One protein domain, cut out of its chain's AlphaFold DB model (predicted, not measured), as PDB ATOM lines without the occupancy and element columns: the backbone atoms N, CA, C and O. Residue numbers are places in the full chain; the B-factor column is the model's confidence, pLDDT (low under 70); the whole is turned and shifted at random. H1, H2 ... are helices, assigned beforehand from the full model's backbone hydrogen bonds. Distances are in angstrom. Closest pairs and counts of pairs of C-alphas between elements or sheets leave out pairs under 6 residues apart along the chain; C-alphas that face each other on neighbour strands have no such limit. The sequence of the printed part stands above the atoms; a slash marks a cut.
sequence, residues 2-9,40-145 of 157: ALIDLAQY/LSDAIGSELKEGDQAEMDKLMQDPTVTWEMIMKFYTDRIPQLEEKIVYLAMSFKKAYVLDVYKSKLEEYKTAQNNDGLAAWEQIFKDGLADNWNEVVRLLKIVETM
ATOM      1  N   ALA A   2     154.149  -4.777 291.280       44.50
ATOM      2  CA  ALA A   2     155.101  -3.766 291.778       44.50
ATOM      3  C   ALA A   2     154.504  -2.564 292.557       44.50
ATOM      4  O   ALA A   2     155.064  -2.129 293.554       44.50
ATOM      5  N   LEU A   3     153.338  -2.041 292.149       37.72
ATOM      6  CA  LEU A   3     152.678  -0.920 292.847       37.72
ATOM      7  C   LEU A   3     152.125  -1.285 294.240       37.72
ATOM      8  O   LEU A   3     152.006  -0.406 295.087       37.72
ATOM      9  N   ILE A   4     151.789  -2.558 294.484       48.16
ATOM     10  CA  ILE A   4     151.314  -3.024 295.800       48.16
ATOM     11  C   ILE A   4     152.498  -3.144 296.767       48.16
ATOM     12  O   ILE A   4     152.379  -2.751 297.925       48.16
ATOM     13  N   ASP A   5     153.651  -3.592 296.270       53.12
ATOM     14  CA  ASP A   5     154.894  -3.655 297.043       53.12
ATOM     15  C   ASP A   5     155.404  -2.241 297.395       53.12
ATOM     16  O   ASP A   5     155.923  -2.019 298.485       53.12
ATOM     17  N   LEU A   6     155.180  -1.242 296.526       52.62
ATOM     18  CA  LEU A   6     155.567   0.156 296.777       52.62
ATOM     19  C   LEU A   6     154.853   0.766 297.998       52.62
ATOM     20  O   LEU A   6     155.494   1.408 298.828       52.62
ATOM     21  N   ALA A   7     153.548   0.512 298.138       54.75
ATOM     22  CA  ALA A   7     152.756   0.977 299.276       54.75
ATOM     23  C   ALA A   7     153.158   0.294 300.597       54.75
ATOM     24  O   ALA A   7     152.986   0.870 301.669       54.75
ATOM     25  N   GLN A   8     153.711  -0.924 300.535       58.28
ATOM     26  CA  GLN A   8     154.257  -1.601 301.712       58.28
ATOM     27  C   GLN A   8     155.545  -0.927 302.188       58.28
ATOM     28  O   GLN A   8     155.691  -0.723 303.389       58.28
ATOM     29  N   TYR A   9     156.426  -0.493 301.283       60.78
ATOM     30  CA  TYR A   9     157.617   0.264 301.676       60.78
ATOM     31  C   TYR A   9     157.291   1.658 302.225       60.78
ATOM     32  O   TYR A   9     157.956   2.090 303.157       60.78
ATOM     33  N   LEU A  40     171.369   3.675 289.310       82.25
ATOM     34  CA  LEU A  40     170.544   4.176 288.216       82.25
ATOM     35  C   LEU A  40     171.413   4.521 287.013       82.25
ATOM     36  O   LEU A  40     171.099   4.084 285.910       82.25
ATOM     37  N   SER A  41     172.511   5.249 287.234       83.19
ATOM     38  CA  SER A  41     173.479   5.590 286.191       83.19
ATOM     39  C   SER A  41     174.046   4.347 285.507       83.19
ATOM     40  O   SER A  41     174.147   4.328 284.285       83.19
ATOM     41  N   ASP A  42     174.359   3.289 286.253       84.69
ATOM     42  CA  ASP A  42     174.862   2.033 285.687       84.69
ATOM     43  C   ASP A  42     173.776   1.291 284.889       84.69
ATOM     44  O   ASP A  42     174.013   0.806 283.775       84.69
ATOM     45  N   ALA A  43     172.554   1.238 285.432       80.69
ATOM     46  CA  ALA A  43     171.423   0.554 284.813       80.69
ATOM     47  C   ALA A  43     170.980   1.203 283.493       80.69
ATOM     48  O   ALA A  43     170.565   0.493 282.575       80.69
ATOM     49  N   ILE A  44     171.059   2.535 283.394       83.75
ATOM     50  CA  ILE A  44     170.704   3.276 282.175       83.75
ATOM     51  C   ILE A  44     171.904   3.498 281.254       83.75
ATOM     52  O   ILE A  44     171.745   3.514 280.039       83.75
ATOM     53  N   GLY A  45     173.103   3.660 281.814       82.44
ATOM     54  CA  GLY A  45     174.302   4.046 281.075       82.44
ATOM     55  C   GLY A  45     174.758   2.984 280.084       82.44
ATOM     56  O   GLY A  45     175.240   3.322 279.009       82.44
ATOM     57  N   SER A  46     174.535   1.705 280.399       81.06
ATOM     58  CA  SER A  46     174.824   0.588 279.489       81.06
ATOM     59  C   SER A  46     173.939   0.549 278.234       81.06
ATOM     60  O   SER A  46     174.309  -0.088 277.248       81.06
ATOM     61  N   GLU A  47     172.796   1.235 278.251       84.75
ATOM     62  CA  GLU A  47     171.840   1.295 277.137       84.75
ATOM     63  C   GLU A  47     172.085   2.522 276.237       84.75
ATOM     64  O   GLU A  47     171.573   2.590 275.117       84.75
ATOM     65  N   LEU A  48     172.884   3.488 276.708       87.38
ATOM     66  CA  LEU A  48     173.267   4.674 275.946       87.38
ATOM     67  C   LEU A  48     174.429   4.352 274.997       87.38
ATOM     68  O   LEU A  48     175.402   3.686 275.353       87.38
ATOM     69  N   LYS A  49     174.329   4.839 273.762       88.75
ATOM     70  CA  LYS A  49     175.281   4.588 272.676       88.75
ATOM     71  C   LYS A  49     176.280   5.726 272.516       88.75
ATOM     72  O   LYS A  49     176.058   6.869 272.921       88.75
ATOM     73  N   GLU A  50     177.373   5.418 271.824       78.56
ATOM     74  CA  GLU A  50     178.341   6.413 271.368       78.56
ATOM     75  C   GLU A  50     177.642   7.422 270.432       78.56
ATOM     76  O   GLU A  50     177.225   7.081 269.326       78.56
ATOM     77  N   GLY A  51     177.444   8.651 270.917       84.50
ATOM     78  CA  GLY A  51     176.688   9.716 270.239       84.50
ATOM     79  C   GLY A  51     175.541  10.298 271.071       84.50
ATOM     80  O   GLY A  51     175.243  11.485 270.931       84.50
ATOM     81  N   ASP A  52     174.982   9.522 272.002       89.94
ATOM     82  CA  ASP A  52     173.865   9.964 272.847       89.94
ATOM     83  C   ASP A  52     174.271  11.112 273.778       89.94
ATOM     84  O   ASP A  52     173.502  12.050 273.971       89.94
ATOM     85  N   GLN A  53     175.513  11.110 274.273       88.38
ATOM     86  CA  GLN A  53     176.047  12.218 275.073       88.38
ATOM     87  C   GLN A  53     176.042  13.540 274.294       88.38
ATOM     88  O   GLN A  53     175.578  14.553 274.799       88.38
ATOM     89  N   ALA A  54     176.508  13.533 273.041       92.12
ATOM     90  CA  ALA A  54     176.575  14.745 272.224       92.12
ATOM     91  C   ALA A  54     175.181  15.258 271.826       92.12
ATOM     92  O   ALA A  54     174.996  16.453 271.594       92.12
ATOM     93  N   GLU A  55     174.201  14.362 271.706       92.12
ATOM     94  CA  GLU A  55     172.809  14.727 271.461       92.12
ATOM     95  C   GLU A  55     172.143  15.294 272.721       92.12
ATOM     96  O   GLU A  55     171.470  16.321 272.631       92.12
ATOM     97  N   MET A  56     172.412  14.712 273.894       91.38
ATOM     98  CA  MET A  56     171.975  15.265 275.177       91.38
ATOM     99  C   MET A  56     172.606  16.638 275.447       91.38
ATOM    100  O   MET A  56     171.904  17.565 275.839       91.38
ATOM    101  N   ASP A  57     173.899  16.821 275.167       91.69
ATOM    102  CA  ASP A  57     174.578  18.112 275.338       91.69
ATOM    103  C   ASP A  57     173.948  19.204 274.460       91.69
ATOM    104  O   ASP A  57     173.766  20.336 274.908       91.69
ATOM    105  N   LYS A  58     173.566  18.869 273.218       93.56
ATOM    106  CA  LYS A  58     172.827  19.788 272.334       93.56
ATOM    107  C   LYS A  58     171.440  20.104 272.882       93.56
ATOM    108  O   LYS A  58     171.032  21.259 272.840       93.56
ATOM    109  N   LEU A  59     170.736  19.093 273.393       92.88
ATOM    110  CA  LEU A  59     169.407  19.249 273.979       92.88
ATOM    111  C   LEU A  59     169.445  20.171 275.207       92.88
ATOM    112  O   LEU A  59     168.609  21.056 275.332       92.88
ATOM    113  N   MET A  60     170.452  20.025 276.071       90.31
ATOM    114  CA  MET A  60     170.626  20.845 277.277       90.31
ATOM    115  C   MET A  60     171.076  22.288 276.991       90.31
ATOM    116  O   MET A  60     170.946  23.154 277.854       90.31
ATOM    117  N   GLN A  61     171.608  22.561 275.797       93.56
ATOM    118  CA  GLN A  61     171.941  23.914 275.339       93.56
ATOM    119  C   GLN A  61     170.743  24.645 274.712       93.56
ATOM    120  O   GLN A  61     170.818  25.858 274.502       93.56
ATOM    121  N   ASP A  62     169.652  23.936 274.410       93.75
ATOM    122  CA  ASP A  62     168.431  24.527 273.870       93.75
ATOM    123  C   ASP A  62     167.625  25.210 274.994       93.75
ATOM    124  O   ASP A  62     167.157  24.537 275.913       93.75
ATOM    125  N   PRO A  63     167.404  26.539 274.944       92.88
ATOM    126  CA  PRO A  63     166.647  27.254 275.974       92.88
ATOM    127  C   PRO A  63     165.151  26.902 275.999       92.88
ATOM    128  O   PRO A  63     164.440  27.332 276.906       92.88
ATOM    129  N   THR A  64     164.657  26.170 275.000       95.75
ATOM    130  CA  THR A  64     163.269  25.696 274.915       95.75
ATOM    131  C   THR A  64     163.090  24.270 275.426       95.75
ATOM    132  O   THR A  64     161.966  23.770 275.422       95.75
ATOM    133  N   VAL A  65     164.172  23.622 275.883       93.75
ATOM    134  CA  VAL A  65     164.118  22.258 276.407       93.75
ATOM    135  C   VAL A  65     163.121  22.153 277.561       93.75
ATOM    136  O   VAL A  65     163.115  22.963 278.491       93.75
ATOM    137  N   THR A  66     162.274  21.129 277.508       92.69
ATOM    138  CA  THR A  66     161.331  20.802 278.579       92.69
ATOM    139  C   THR A  66     161.650  19.443 279.186       92.69
ATOM    140  O   THR A  66     162.390  18.638 278.612       92.69
ATOM    141  N   TRP A  67     161.067  19.158 280.353       87.62
ATOM    142  CA  TRP A  67     161.246  17.855 280.989       87.62
ATOM    143  C   TRP A  67     160.710  16.726 280.095       87.62
ATOM    144  O   TRP A  67     161.327  15.669 280.026       87.62
ATOM    145  N   GLU A  68     159.619  16.955 279.354       93.00
ATOM    146  CA  GLU A  68     159.042  15.976 278.431       93.00
ATOM    147  C   GLU A  68     160.017  15.621 277.305       93.00
ATOM    148  O   GLU A  68     160.101  14.461 276.901       93.00
ATOM    149  N   MET A  69     160.775  16.604 276.806       93.19
ATOM    150  CA  MET A  69     161.779  16.392 275.757       93.19
ATOM    151  C   MET A  69     162.942  15.537 276.268       93.19
ATOM    152  O   MET A  69     163.353  14.591 275.593       93.19
ATOM    153  N   ILE A  70     163.428  15.825 277.478       90.25
ATOM    154  CA  ILE A  70     164.457  15.016 278.148       90.25
ATOM    155  C   ILE A  70     163.920  13.608 278.407       90.25
ATOM    156  O   ILE A  70     164.616  12.620 278.178       90.25
ATOM    157  N   MET A  71     162.663  13.493 278.840       88.31
ATOM    158  CA  MET A  71     162.102  12.187 279.136       88.31
ATOM    159  C   MET A  71     161.966  11.334 277.883       88.31
ATOM    160  O   MET A  71     162.390  10.180 277.875       88.31
ATOM    161  N   LYS A  72     161.490  11.944 276.795       90.50
ATOM    162  CA  LYS A  72     161.430  11.314 275.482       90.50
ATOM    163  C   LYS A  72     162.801  10.830 275.008       90.50
ATOM    164  O   LYS A  72     162.901   9.713 274.506       90.50
ATOM    165  N   PHE A  73     163.855  11.631 275.197       93.56
ATOM    166  CA  PHE A  73     165.221  11.239 274.848       93.56
ATOM    167  C   PHE A  73     165.605   9.898 275.489       93.56
ATOM    168  O   PHE A  73     166.107   9.011 274.794       93.56
ATOM    169  N   TYR A  74     165.341   9.736 276.787       90.69
ATOM    170  CA  TYR A  74     165.674   8.510 277.507       90.69
ATOM    171  C   TYR A  74     164.729   7.352 277.167       90.69
ATOM    172  O   TYR A  74     165.206   6.243 276.938       90.69
ATOM    173  N   THR A  75     163.412   7.574 277.086       91.00
ATOM    174  CA  THR A  75     162.449   6.496 276.780       91.00
ATOM    175  C   THR A  75     162.610   5.936 275.369       91.00
ATOM    176  O   THR A  75     162.352   4.757 275.152       91.00
ATOM    177  N   ASP A  76     163.055   6.757 274.409       92.12
ATOM    178  CA  ASP A  76     163.309   6.314 273.033       92.12
ATOM    179  C   ASP A  76     164.559   5.409 272.934       92.12
ATOM    180  O   ASP A  76     164.686   4.628 271.989       92.12
ATOM    181  N   ARG A  77     165.486   5.502 273.899       91.62
ATOM    182  CA  ARG A  77     166.774   4.779 273.907       91.62
ATOM    183  C   ARG A  77     166.803   3.599 274.855       91.62
ATOM    184  O   ARG A  77     167.474   2.615 274.566       91.62
ATOM    185  N   ILE A  78     166.087   3.707 275.967       89.31
ATOM    186  CA  ILE A  78     166.104   2.739 277.054       89.31
ATOM    187  C   ILE A  78     164.754   2.019 277.060       89.31
ATOM    188  O   ILE A  78     163.759   2.566 277.548       89.31
ATOM    189  N   PRO A  79     164.689   0.782 276.538       87.12
ATOM    190  CA  PRO A  79     163.473  -0.010 276.595       87.12
ATOM    191  C   PRO A  79     163.042  -0.213 278.047       87.12
ATOM    192  O   PRO A  79     163.866  -0.535 278.905       87.12
ATOM    193  N   GLN A  80     161.742  -0.059 278.307       86.69
ATOM    194  CA  GLN A  80     161.151  -0.269 279.634       86.69
ATOM    195  C   GLN A  80     161.783   0.619 280.726       86.69
ATOM    196  O   GLN A  80     161.862   0.210 281.880       86.69
ATOM    197  N   LEU A  81     162.234   1.835 280.381       85.94
ATOM    198  CA  LEU A  81     162.863   2.770 281.321       85.94
ATOM    199  C   LEU A  81     162.067   2.943 282.621       85.94
ATOM    200  O   LEU A  81     162.635   2.835 283.703       85.94
ATOM    201  N   GLU A  82     160.758   3.179 282.517       82.88
ATOM    202  CA  GLU A  82     159.889   3.351 283.684       82.88
ATOM    203  C   GLU A  82     159.893   2.109 284.580       82.88
ATOM    204  O   GLU A  82     160.081   2.220 285.789       82.88
ATOM    205  N   GLU A  83     159.765   0.914 283.994       83.62
ATOM    206  CA  GLU A  83     159.818  -0.339 284.748       83.62
ATOM    207  C   GLU A  83     161.187  -0.520 285.410       83.62
ATOM    208  O   GLU A  83     161.247  -0.853 286.591       83.62
ATOM    209  N   LYS A  84     162.288  -0.238 284.700       81.94
ATOM    210  CA  LYS A  84     163.652  -0.313 285.249       81.94
ATOM    211  C   LYS A  84     163.840   0.624 286.444       81.94
ATOM    212  O   LYS A  84     164.360   0.187 287.469       81.94
ATOM    213  N   ILE A  85     163.387   1.876 286.338       81.94
ATOM    214  CA  ILE A  85     163.434   2.850 287.439       81.94
ATOM    215  C   ILE A  85     162.606   2.343 288.622       81.94
ATOM    216  O   ILE A  85     163.088   2.365 289.753       81.94
ATOM    217  N   VAL A  86     161.390   1.842 288.379       80.38
ATOM    218  CA  VAL A  86     160.511   1.309 289.431       80.38
ATOM    219  C   VAL A  86     161.142   0.098 290.125       80.38
ATOM    220  O   VAL A  86     161.197   0.069 291.353       80.38
ATOM    221  N   TYR A  87     161.673  -0.875 289.379       80.62
ATOM    222  CA  TYR A  87     162.342  -2.048 289.954       80.62
ATOM    223  C   TYR A  87     163.587  -1.675 290.758       80.62
ATOM    224  O   TYR A  87     163.818  -2.234 291.837       80.62
ATOM    225  N   LEU A  88     164.380  -0.722 290.262       80.81
ATOM    226  CA  LEU A  88     165.552  -0.238 290.978       80.81
ATOM    227  C   LEU A  88     165.147   0.476 292.269       80.81
ATOM    228  O   LEU A  88     165.704   0.181 293.324       80.81
ATOM    229  N   ALA A  89     164.141   1.353 292.211       78.12
ATOM    230  CA  ALA A  89     163.619   2.058 293.378       78.12
ATOM    231  C   ALA A  89     163.070   1.082 294.428       78.12
ATOM    232  O   ALA A  89     163.353   1.234 295.614       78.12
ATOM    233  N   MET A  90     162.350   0.038 294.007       78.25
ATOM    234  CA  MET A  90     161.875  -1.021 294.905       78.25
ATOM    235  C   MET A  90     163.026  -1.780 295.570       78.25
ATOM    236  O   MET A  90     163.005  -1.998 296.780       78.25
ATOM    237  N   SER A  91     164.041  -2.162 294.792       77.94
ATOM    238  CA  SER A  91     165.217  -2.875 295.310       77.94
ATOM    239  C   SER A  91     165.974  -2.022 296.330       77.94
ATOM    240  O   SER A  91     166.398  -2.525 297.370       77.94
ATOM    241  N   PHE A  92     166.075  -0.718 296.065       76.81
ATOM    242  CA  PHE A  92     166.675   0.251 296.976       76.81
ATOM    243  C   PHE A  92     165.885   0.417 298.268       76.81
ATOM    244  O   PHE A  92     166.468   0.319 299.346       76.81
ATOM    245  N   LYS A  93     164.563   0.604 298.178       75.44
ATOM    246  CA  LYS A  93     163.689   0.697 299.357       75.44
ATOM    247  C   LYS A  93     163.792  -0.556 300.233       75.44
ATOM    248  O   LYS A  93     163.914  -0.440 301.449       75.44
ATOM    249  N   LYS A  94     163.838  -1.750 299.629       79.06
ATOM    250  CA  LYS A  94     164.062  -3.004 300.363       79.06
ATOM    251  C   LYS A  94     165.406  -3.021 301.087       79.06
ATOM    252  O   LYS A  94     165.452  -3.354 302.269       79.06
ATOM    253  N   ALA A  95     166.489  -2.692 300.383       78.94
ATOM    254  CA  ALA A  95     167.833  -2.685 300.957       78.94
ATOM    255  C   ALA A  95     167.929  -1.717 302.144       78.94
ATOM    256  O   ALA A  95     168.385  -2.113 303.214       78.94
ATOM    257  N   TYR A  96     167.387  -0.508 301.980       77.19
ATOM    258  CA  TYR A  96     167.298   0.506 303.027       77.19
ATOM    259  C   TYR A  96     166.604  -0.028 304.282       77.19
ATOM    260  O   TYR A  96     167.187  -0.034 305.365       77.19
ATOM    261  N   VAL A  97     165.391  -0.563 304.131       77.44
ATOM    262  CA  VAL A  97     164.622  -1.129 305.246       77.44
ATOM    263  C   VAL A  97     165.394  -2.250 305.955       77.44
ATOM    264  O   VAL A  97     165.430  -2.301 307.187       77.44
ATOM    265  N   LEU A  98     166.032  -3.145 305.197       80.50
ATOM    266  CA  LEU A  98     166.796  -4.258 305.760       80.50
ATOM    267  C   LEU A  98     168.018  -3.790 306.553       80.50
ATOM    268  O   LEU A  98     168.265  -4.317 307.639       80.50
ATOM    269  N   ASP A  99     168.763  -2.806 306.057       79.62
ATOM    270  CA  ASP A  99     169.908  -2.248 306.781       79.62
ATOM    271  C   ASP A  99     169.484  -1.533 308.061       79.62
ATOM    272  O   ASP A  99     170.168  -1.622 309.087       79.62
ATOM    273  N   VAL A 100     168.321  -0.890 308.042       75.81
ATOM    274  CA  VAL A 100     167.756  -0.279 309.239       75.81
ATOM    275  C   VAL A 100     167.379  -1.345 310.279       75.81
ATOM    276  O   VAL A 100     167.750  -1.228 311.450       75.81
ATOM    277  N   TYR A 101     166.716  -2.431 309.872       79.12
ATOM    278  CA  TYR A 101     166.403  -3.547 310.776       79.12
ATOM    279  C   TYR A 101     167.655  -4.230 311.315       79.12
ATOM    280  O   TYR A 101     167.715  -4.566 312.497       79.12
ATOM    281  N   LYS A 102     168.673  -4.396 310.471       82.56
ATOM    282  CA  LYS A 102     169.973  -4.922 310.878       82.56
ATOM    283  C   LYS A 102     170.625  -4.023 311.926       82.56
ATOM    284  O   LYS A 102     171.092  -4.529 312.939       82.56
ATOM    285  N   SER A 103     170.601  -2.707 311.725       78.69
ATOM    286  CA  SER A 103     171.144  -1.738 312.682       78.69
ATOM    287  C   SER A 103     170.442  -1.835 314.041       78.69
ATOM    288  O   SER A 103     171.108  -1.908 315.072       78.69
ATOM    289  N   LYS A 104     169.106  -1.957 314.060       75.44
ATOM    290  CA  LYS A 104     168.357  -2.169 315.312       75.44
ATOM    291  C   LYS A 104     168.659  -3.502 315.969       75.44
ATOM    292  O   LYS A 104     168.826  -3.560 317.184       75.44
ATOM    293  N   LEU A 105     168.774  -4.565 315.185       79.88
ATOM    294  CA  LEU A 105     169.163  -5.863 315.709       79.88
ATOM    295  C   LEU A 105     170.528  -5.789 316.424       79.88
ATOM    296  O   LEU A 105     170.674  -6.326 317.521       79.88
ATOM    297  N   GLU A 106     171.506  -5.085 315.850       81.62
ATOM    298  CA  GLU A 106     172.826  -4.896 316.467       81.62
ATOM    299  C   GLU A 106     172.792  -4.008 317.725       81.62
ATOM    300  O   GLU A 106     173.501  -4.301 318.693       81.62
ATOM    301  N   GLU A 107     171.927  -2.988 317.781       78.50
ATOM    302  CA  GLU A 107     171.692  -2.215 319.013       78.50
ATOM    303  C   GLU A 107     171.183  -3.110 320.153       78.50
ATOM    304  O   GLU A 107     171.726  -3.070 321.260       78.50
ATOM    305  N   TYR A 108     170.171  -3.949 319.895       76.44
ATOM    306  CA  TYR A 108     169.608  -4.850 320.912       76.44
ATOM    307  C   TYR A 108     170.622  -5.900 321.378       76.44
ATOM    308  O   TYR A 108     170.734  -6.153 322.581       76.44
ATOM    309  N   LYS A 109     171.415  -6.461 320.452       80.25
ATOM    310  CA  LYS A 109     172.520  -7.376 320.787       80.25
ATOM    311  C   LYS A 109     173.557  -6.704 321.686       80.25
ATOM    312  O   LYS A 109     173.995  -7.301 322.668       80.25
ATOM    313  N   THR A 110     173.931  -5.464 321.374       81.62
ATOM    314  CA  THR A 110     174.950  -4.713 322.121       81.62
ATOM    315  C   THR A 110     174.455  -4.313 323.511       81.62
ATOM    316  O   THR A 110     175.200  -4.421 324.483       81.62
ATOM    317  N   ALA A 111     173.187  -3.913 323.633       74.62
ATOM    318  CA  ALA A 111     172.569  -3.544 324.907       74.62
ATOM    319  C   ALA A 111     172.317  -4.743 325.844       74.62
ATOM    320  O   ALA A 111     171.866  -4.540 326.970       74.62
ATOM    321  N   GLN A 112     172.568  -5.981 325.388       65.94
ATOM    322  CA  GLN A 112     172.159  -7.228 326.058       65.94
ATOM    323  C   GLN A 112     170.670  -7.224 326.444       65.94
ATOM    324  O   GLN A 112     170.253  -7.854 327.420       65.94
ATOM    325  N   ASN A 113     169.863  -6.490 325.677       65.75
ATOM    326  CA  ASN A 113     168.441  -6.378 325.911       65.75
ATOM    327  C   ASN A 113     167.759  -7.585 325.266       65.75
ATOM    328  O   ASN A 113     167.536  -7.619 324.057       65.75
ATOM    329  N   ASN A 114     167.476  -8.602 326.079       69.19
ATOM    330  CA  ASN A 114     166.814  -9.819 325.610       69.19
ATOM    331  C   ASN A 114     165.342  -9.573 325.241       69.19
ATOM    332  O   ASN A 114     164.784 -10.321 324.434       69.19
ATOM    333  N   ASP A 115     164.725  -8.525 325.793       69.38
ATOM    334  CA  ASP A 115     163.337  -8.185 325.510       69.38
ATOM    335  C   ASP A 115     163.257  -7.555 324.117       69.38
ATOM    336  O   ASP A 115     163.811  -6.493 323.859       69.38
ATOM    337  N   GLY A 116     162.596  -8.240 323.185       73.88
ATOM    338  CA  GLY A 116     162.432  -7.778 321.803       73.88
ATOM    339  C   GLY A 116     163.521  -8.227 320.824       73.88
ATOM    340  O   GLY A 116     163.274  -8.181 319.620       73.88
ATOM    341  N   LEU A 117     164.661  -8.759 321.288       82.12
ATOM    342  CA  LEU A 117     165.730  -9.264 320.410       82.12
ATOM    343  C   LEU A 117     165.224 -10.357 319.456       82.12
ATOM    344  O   LEU A 117     165.387 -10.243 318.245       82.12
ATOM    345  N   ALA A 118     164.528 -11.369 319.983       84.75
ATOM    346  CA  ALA A 118     163.966 -12.452 319.169       84.75
ATOM    347  C   ALA A 118     162.937 -11.950 318.137       84.75
ATOM    348  O   ALA A 118     162.820 -12.505 317.044       84.75
ATOM    349  N   ALA A 119     162.197 -10.883 318.463       83.25
ATOM    350  CA  ALA A 119     161.255 -10.271 317.533       83.25
ATOM    351  C   ALA A 119     161.990  -9.537 316.404       83.25
ATOM    352  O   ALA A 119     161.621  -9.703 315.246       83.25
ATOM    353  N   TRP A 120     163.059  -8.795 316.710       84.50
ATOM    354  CA  TRP A 120     163.904  -8.142 315.704       84.50
ATOM    355  C   TRP A 120     164.661  -9.133 314.814       84.50
ATOM    356  O   TRP A 120     164.740  -8.923 313.604       84.50
ATOM    357  N   GLU A 121     165.161 -10.237 315.375       89.12
ATOM    358  CA  GLU A 121     165.765 -11.328 314.597       89.12
ATOM    359  C   GLU A 121     164.766 -11.913 313.595       89.12
ATOM    360  O   GLU A 121     165.098 -12.117 312.423       89.12
ATOM    361  N   GLN A 122     163.529 -12.142 314.042       88.81
ATOM    362  CA  GLN A 122     162.471 -12.668 313.191       88.81
ATOM    363  C   GLN A 122     162.023 -11.641 312.137       88.81
ATOM    364  O   GLN A 122     161.900 -12.010 310.973       88.81
ATOM    365  N   ILE A 123     161.891 -10.356 312.494       85.00
ATOM    366  CA  ILE A 123     161.608  -9.255 311.553       85.00
ATOM    367  C   ILE A 123     162.650  -9.215 310.434       85.00
ATOM    368  O   ILE A 123     162.293  -9.171 309.257       85.00
ATOM    369  N   PHE A 124     163.939  -9.260 310.778       86.81
ATOM    370  CA  PHE A 124     165.003  -9.219 309.778       86.81
ATOM    371  C   PHE A 124     164.972 -10.455 308.867       86.81
ATOM    372  O   PHE A 124     165.078 -10.336 307.645       86.81
ATOM    373  N   LYS A 125     164.766 -11.644 309.445       89.12
ATOM    374  CA  LYS A 125     164.662 -12.902 308.695       89.12
ATOM    375  C   LYS A 125     163.463 -12.918 307.741       89.12
ATOM    376  O   LYS A 125     163.616 -13.338 306.595       89.12
ATOM    377  N   ASP A 126     162.298 -12.462 308.192       88.69
ATOM    378  CA  ASP A 126     161.091 -12.388 307.366       88.69
ATOM    379  C   ASP A 126     161.217 -11.323 306.271       88.69
ATOM    380  O   ASP A 126     160.794 -11.568 305.142       88.69
ATOM    381  N   GLY A 127     161.874 -10.192 306.551       85.81
ATOM    382  CA  GLY A 127     162.187  -9.175 305.542       85.81
ATOM    383  C   GLY A 127     163.114  -9.694 304.437       85.81
ATOM    384  O   GLY A 127     162.894  -9.417 303.257       85.81
ATOM    385  N   LEU A 128     164.127 -10.503 304.779       84.12
ATOM    386  CA  LEU A 128     164.985 -11.156 303.779       84.12
ATOM    387  C   LEU A 128     164.194 -12.108 302.870       84.12
ATOM    388  O   LEU A 128     164.505 -12.213 301.684       84.12
ATOM    389  N   ALA A 129     163.177 -12.775 303.419       87.44
ATOM    390  CA  ALA A 129     162.318 -13.724 302.717       87.44
ATOM    391  C   ALA A 129     161.102 -13.083 302.017       87.44
ATOM    392  O   ALA A 129     160.234 -13.816 301.543       87.44
ATOM    393  N   ASP A 130     161.015 -11.747 301.970       82.12
ATOM    394  CA  ASP A 130     159.874 -10.996 301.418       82.12
ATOM    395  C   ASP A 130     158.523 -11.311 302.094       82.12
ATOM    396  O   ASP A 130     157.450 -11.138 301.513       82.12
ATOM    397  N   ASN A 131     158.545 -11.747 303.357       85.62
ATOM    398  CA  ASN A 131     157.345 -12.024 304.144       85.62
ATOM    399  C   ASN A 131     156.840 -10.755 304.860       85.62
ATOM    400  O   ASN A 131     156.746 -10.684 306.088       85.62
ATOM    401  N   TRP A 132     156.515  -9.724 304.079       81.44
ATOM    402  CA  TRP A 132     156.212  -8.375 304.579       81.44
ATOM    403  C   TRP A 132     154.979  -8.299 305.486       81.44
ATOM    404  O   TRP A 132     154.935  -7.491 306.412       81.44
ATOM    405  N   ASN A 133     153.995  -9.177 305.282       82.56
ATOM    406  CA  ASN A 133     152.826  -9.262 306.162       82.56
ATOM    407  C   ASN A 133     153.221  -9.640 307.597       82.56
ATOM    408  O   ASN A 133     152.680  -9.089 308.558       82.56
ATOM    409  N   GLU A 134     154.175 -10.560 307.737       84.50
ATOM    410  CA  GLU A 134     154.672 -10.993 309.039       84.50
ATOM    411  C   GLU A 134     155.570  -9.930 309.675       84.50
ATOM    412  O   GLU A 134     155.414  -9.632 310.860       84.50
ATOM    413  N   VAL A 135     156.409  -9.263 308.874       82.88
ATOM    414  CA  VAL A 135     157.193  -8.094 309.309       82.88
ATOM    415  C   VAL A 135     156.285  -7.027 309.925       82.88
ATOM    416  O   VAL A 135     156.508  -6.613 311.060       82.88
ATOM    417  N   VAL A 136     155.208  -6.630 309.235       81.50
ATOM    418  CA  VAL A 136     154.250  -5.631 309.743       81.50
ATOM    419  C   VAL A 136     153.571  -6.102 311.032       81.50
ATOM    420  O   VAL A 136     153.368  -5.309 311.956       81.50
ATOM    421  N   ARG A 137     153.215  -7.390 311.127       84.00
ATOM    422  CA  ARG A 137     152.616  -7.965 312.340       84.00
ATOM    423  C   ARG A 137     153.578  -7.883 313.527       84.00
ATOM    424  O   ARG A 137     153.150  -7.512 314.618       84.00
ATOM    425  N   LEU A 138     154.847  -8.227 313.322       83.12
ATOM    426  CA  LEU A 138     155.879  -8.223 314.357       83.12
ATOM    427  C   LEU A 138     156.278  -6.802 314.770       83.12
ATOM    428  O   LEU A 138     156.415  -6.549 315.966       83.12
ATOM    429  N   LEU A 139     156.382  -5.864 313.824       78.81
ATOM    430  CA  LEU A 139     156.678  -4.456 314.115       78.81
ATOM    431  C   LEU A 139     155.657  -3.850 315.079       78.81
ATOM    432  O   LEU A 139     156.054  -3.213 316.046       78.81
ATOM    433  N   LYS A 140     154.362  -4.139 314.909       79.31
ATOM    434  CA  LYS A 140     153.318  -3.694 315.852       79.31
ATOM    435  C   LYS A 140     153.520  -4.219 317.274       79.31
ATOM    436  O   LYS A 140     153.145  -3.555 318.232       79.31
ATOM    437  N   ILE A 141     154.087  -5.416 317.429       77.75
ATOM    438  CA  ILE A 141     154.394  -5.976 318.751       77.75
ATOM    439  C   ILE A 141     155.575  -5.214 319.350       77.75
ATOM    440  O   ILE A 141     155.500  -4.759 320.489       77.75
ATOM    441  N   VAL A 142     156.636  -5.019 318.568       74.88
ATOM    442  CA  VAL A 142     157.829  -4.280 318.997       74.88
ATOM    443  C   VAL A 142     157.511  -2.812 319.307       74.88
ATOM    444  O   VAL A 142     158.071  -2.252 320.241       74.88
ATOM    445  N   GLU A 143     156.566  -2.191 318.601       69.00
ATOM    446  CA  GLU A 143     156.111  -0.821 318.872       69.00
ATOM    447  C   GLU A 143     155.525  -0.634 320.273       69.00
ATOM    448  O   GLU A 143     155.596   0.473 320.808       69.00
ATOM    449  N   THR A 144     154.958  -1.695 320.850       70.50
ATOM    450  CA  THR A 144     154.412  -1.691 322.216       70.50
ATOM    451  C   THR A 144     155.462  -1.987 323.285       70.50
ATOM    452  O   THR A 144     155.173  -1.853 324.474       70.50
ATOM    453  N   MET A 145     156.676  -2.375 322.882       68.56
ATOM    454  CA  MET A 145     157.788  -2.591 323.801       68.56
ATOM    455  C   MET A 145     158.455  -1.251 324.144       68.56
ATOM    456  O   MET A 145     158.526  -0.359 323.294       68.56
TER     457      MET A 145
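This is residues 2 to 9 and 40 to 145 of the 157 residues of an uncharacterized protein of Candidatus Gottesmanbacteria bacterium RIFCSPHIGHO2_01_FULL_39_10 (UniProt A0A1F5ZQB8). What is the shape? One long helix, H5, is the spine of an extended model; at its far end H6 folds back along it and H7 folds back along H6, while at its near end H3 and H4, side by side and running opposite ways, stand across its line as a head. The short helix H1 packs on H5 between its ends, on residues 86 to 97, the short helix H2 packs on the first part of H5, residues 81 to 88, and residues 61 to 68 stick out from the head. What is it made of? The printed part has 114 residues with seven named helices, H1 to H7 in order, and no named strand: the class is all helix. How spread out is it? It is extended, with a radius of gyration of the C-alphas of 21.2 A and spans of 61 by 28 by 25 A.

Where do the first helices lie? H1 is residues 2 to 9, with C-alpha 2 at (155.101, -3.766, 291.778), and H2 is residues 40 to 45. H3 is residues 52 to 61, 14.3 A long, and H4 is residues 67 to 77, 15.9 A long. Where are the later ones? H5 is residues 81 to 110, 43.2 A from C-alpha 81 at (162.863, 2.770, 281.321) to C-alpha 110. H6 is residues 117 to 128, 16.8 A long, and H7 is residues 132 to 143, 16.2 A long, ending with C-alpha 143 at (156.111, -0.821, 318.872).

What touches the hub, H5? H1 touches residues 86 to 97 of H5 alone, the closest C-alphas being those of Tyr 9 and Lys 93 at 6.5 A, at a shallow tilt of 26 degrees, the same way. H2 touches residues 81 to 88 alone, closest at Leu 40 and Leu 88, whose C-alphas are 7.2 A apart, at a shallow tilt of 34 degrees, only just short of steep, opposite ways. How do H3 and H4 stand? They are close but not clearly touching, the closest C-alphas, of Leu 59 and Ile 70, being 7.7 A apart, and run opposite ways at a shallow tilt of 10 degrees. H4 is close to H5 but not clearly touching it, the closest C-alphas being those of Thr 75 and Leu 81 at 5.9 A, and is about perpendicular to it at 84 degrees. And the last helices? H5, with residues 98 to 109 alone, and H6 form a helical hairpin at 18 degrees, closest at the C-alphas of Leu 105 and Trp 120, 5.7 A. H6 and H7 form another at 23 degrees, closest at the C-alphas of Ile 123 and Val 135, 5.1 A; H5 and H7 are apart. Are the backbones well formed? In H2, H3, H5 and H6 every O i to N i+4 pair is within hydrogen-bond range; in H1 it is 3 of 4, in H4 6 of 7 and in H7 7 of 8.

How large is it? The two C-alphas farthest apart, of Asp 62 and Asn 114, are 62.1 A apart. Is it cut? Residues 10 to 39 are not printed, and C-alphas 9 and 40 are 19.1 A apart across the cut; of the links printed whole, none is long. Where is confidence low? The mean pLDDT of the printed part is 81.2, with residues 2 to 9, 112 to 115, 143 and 145 under 70.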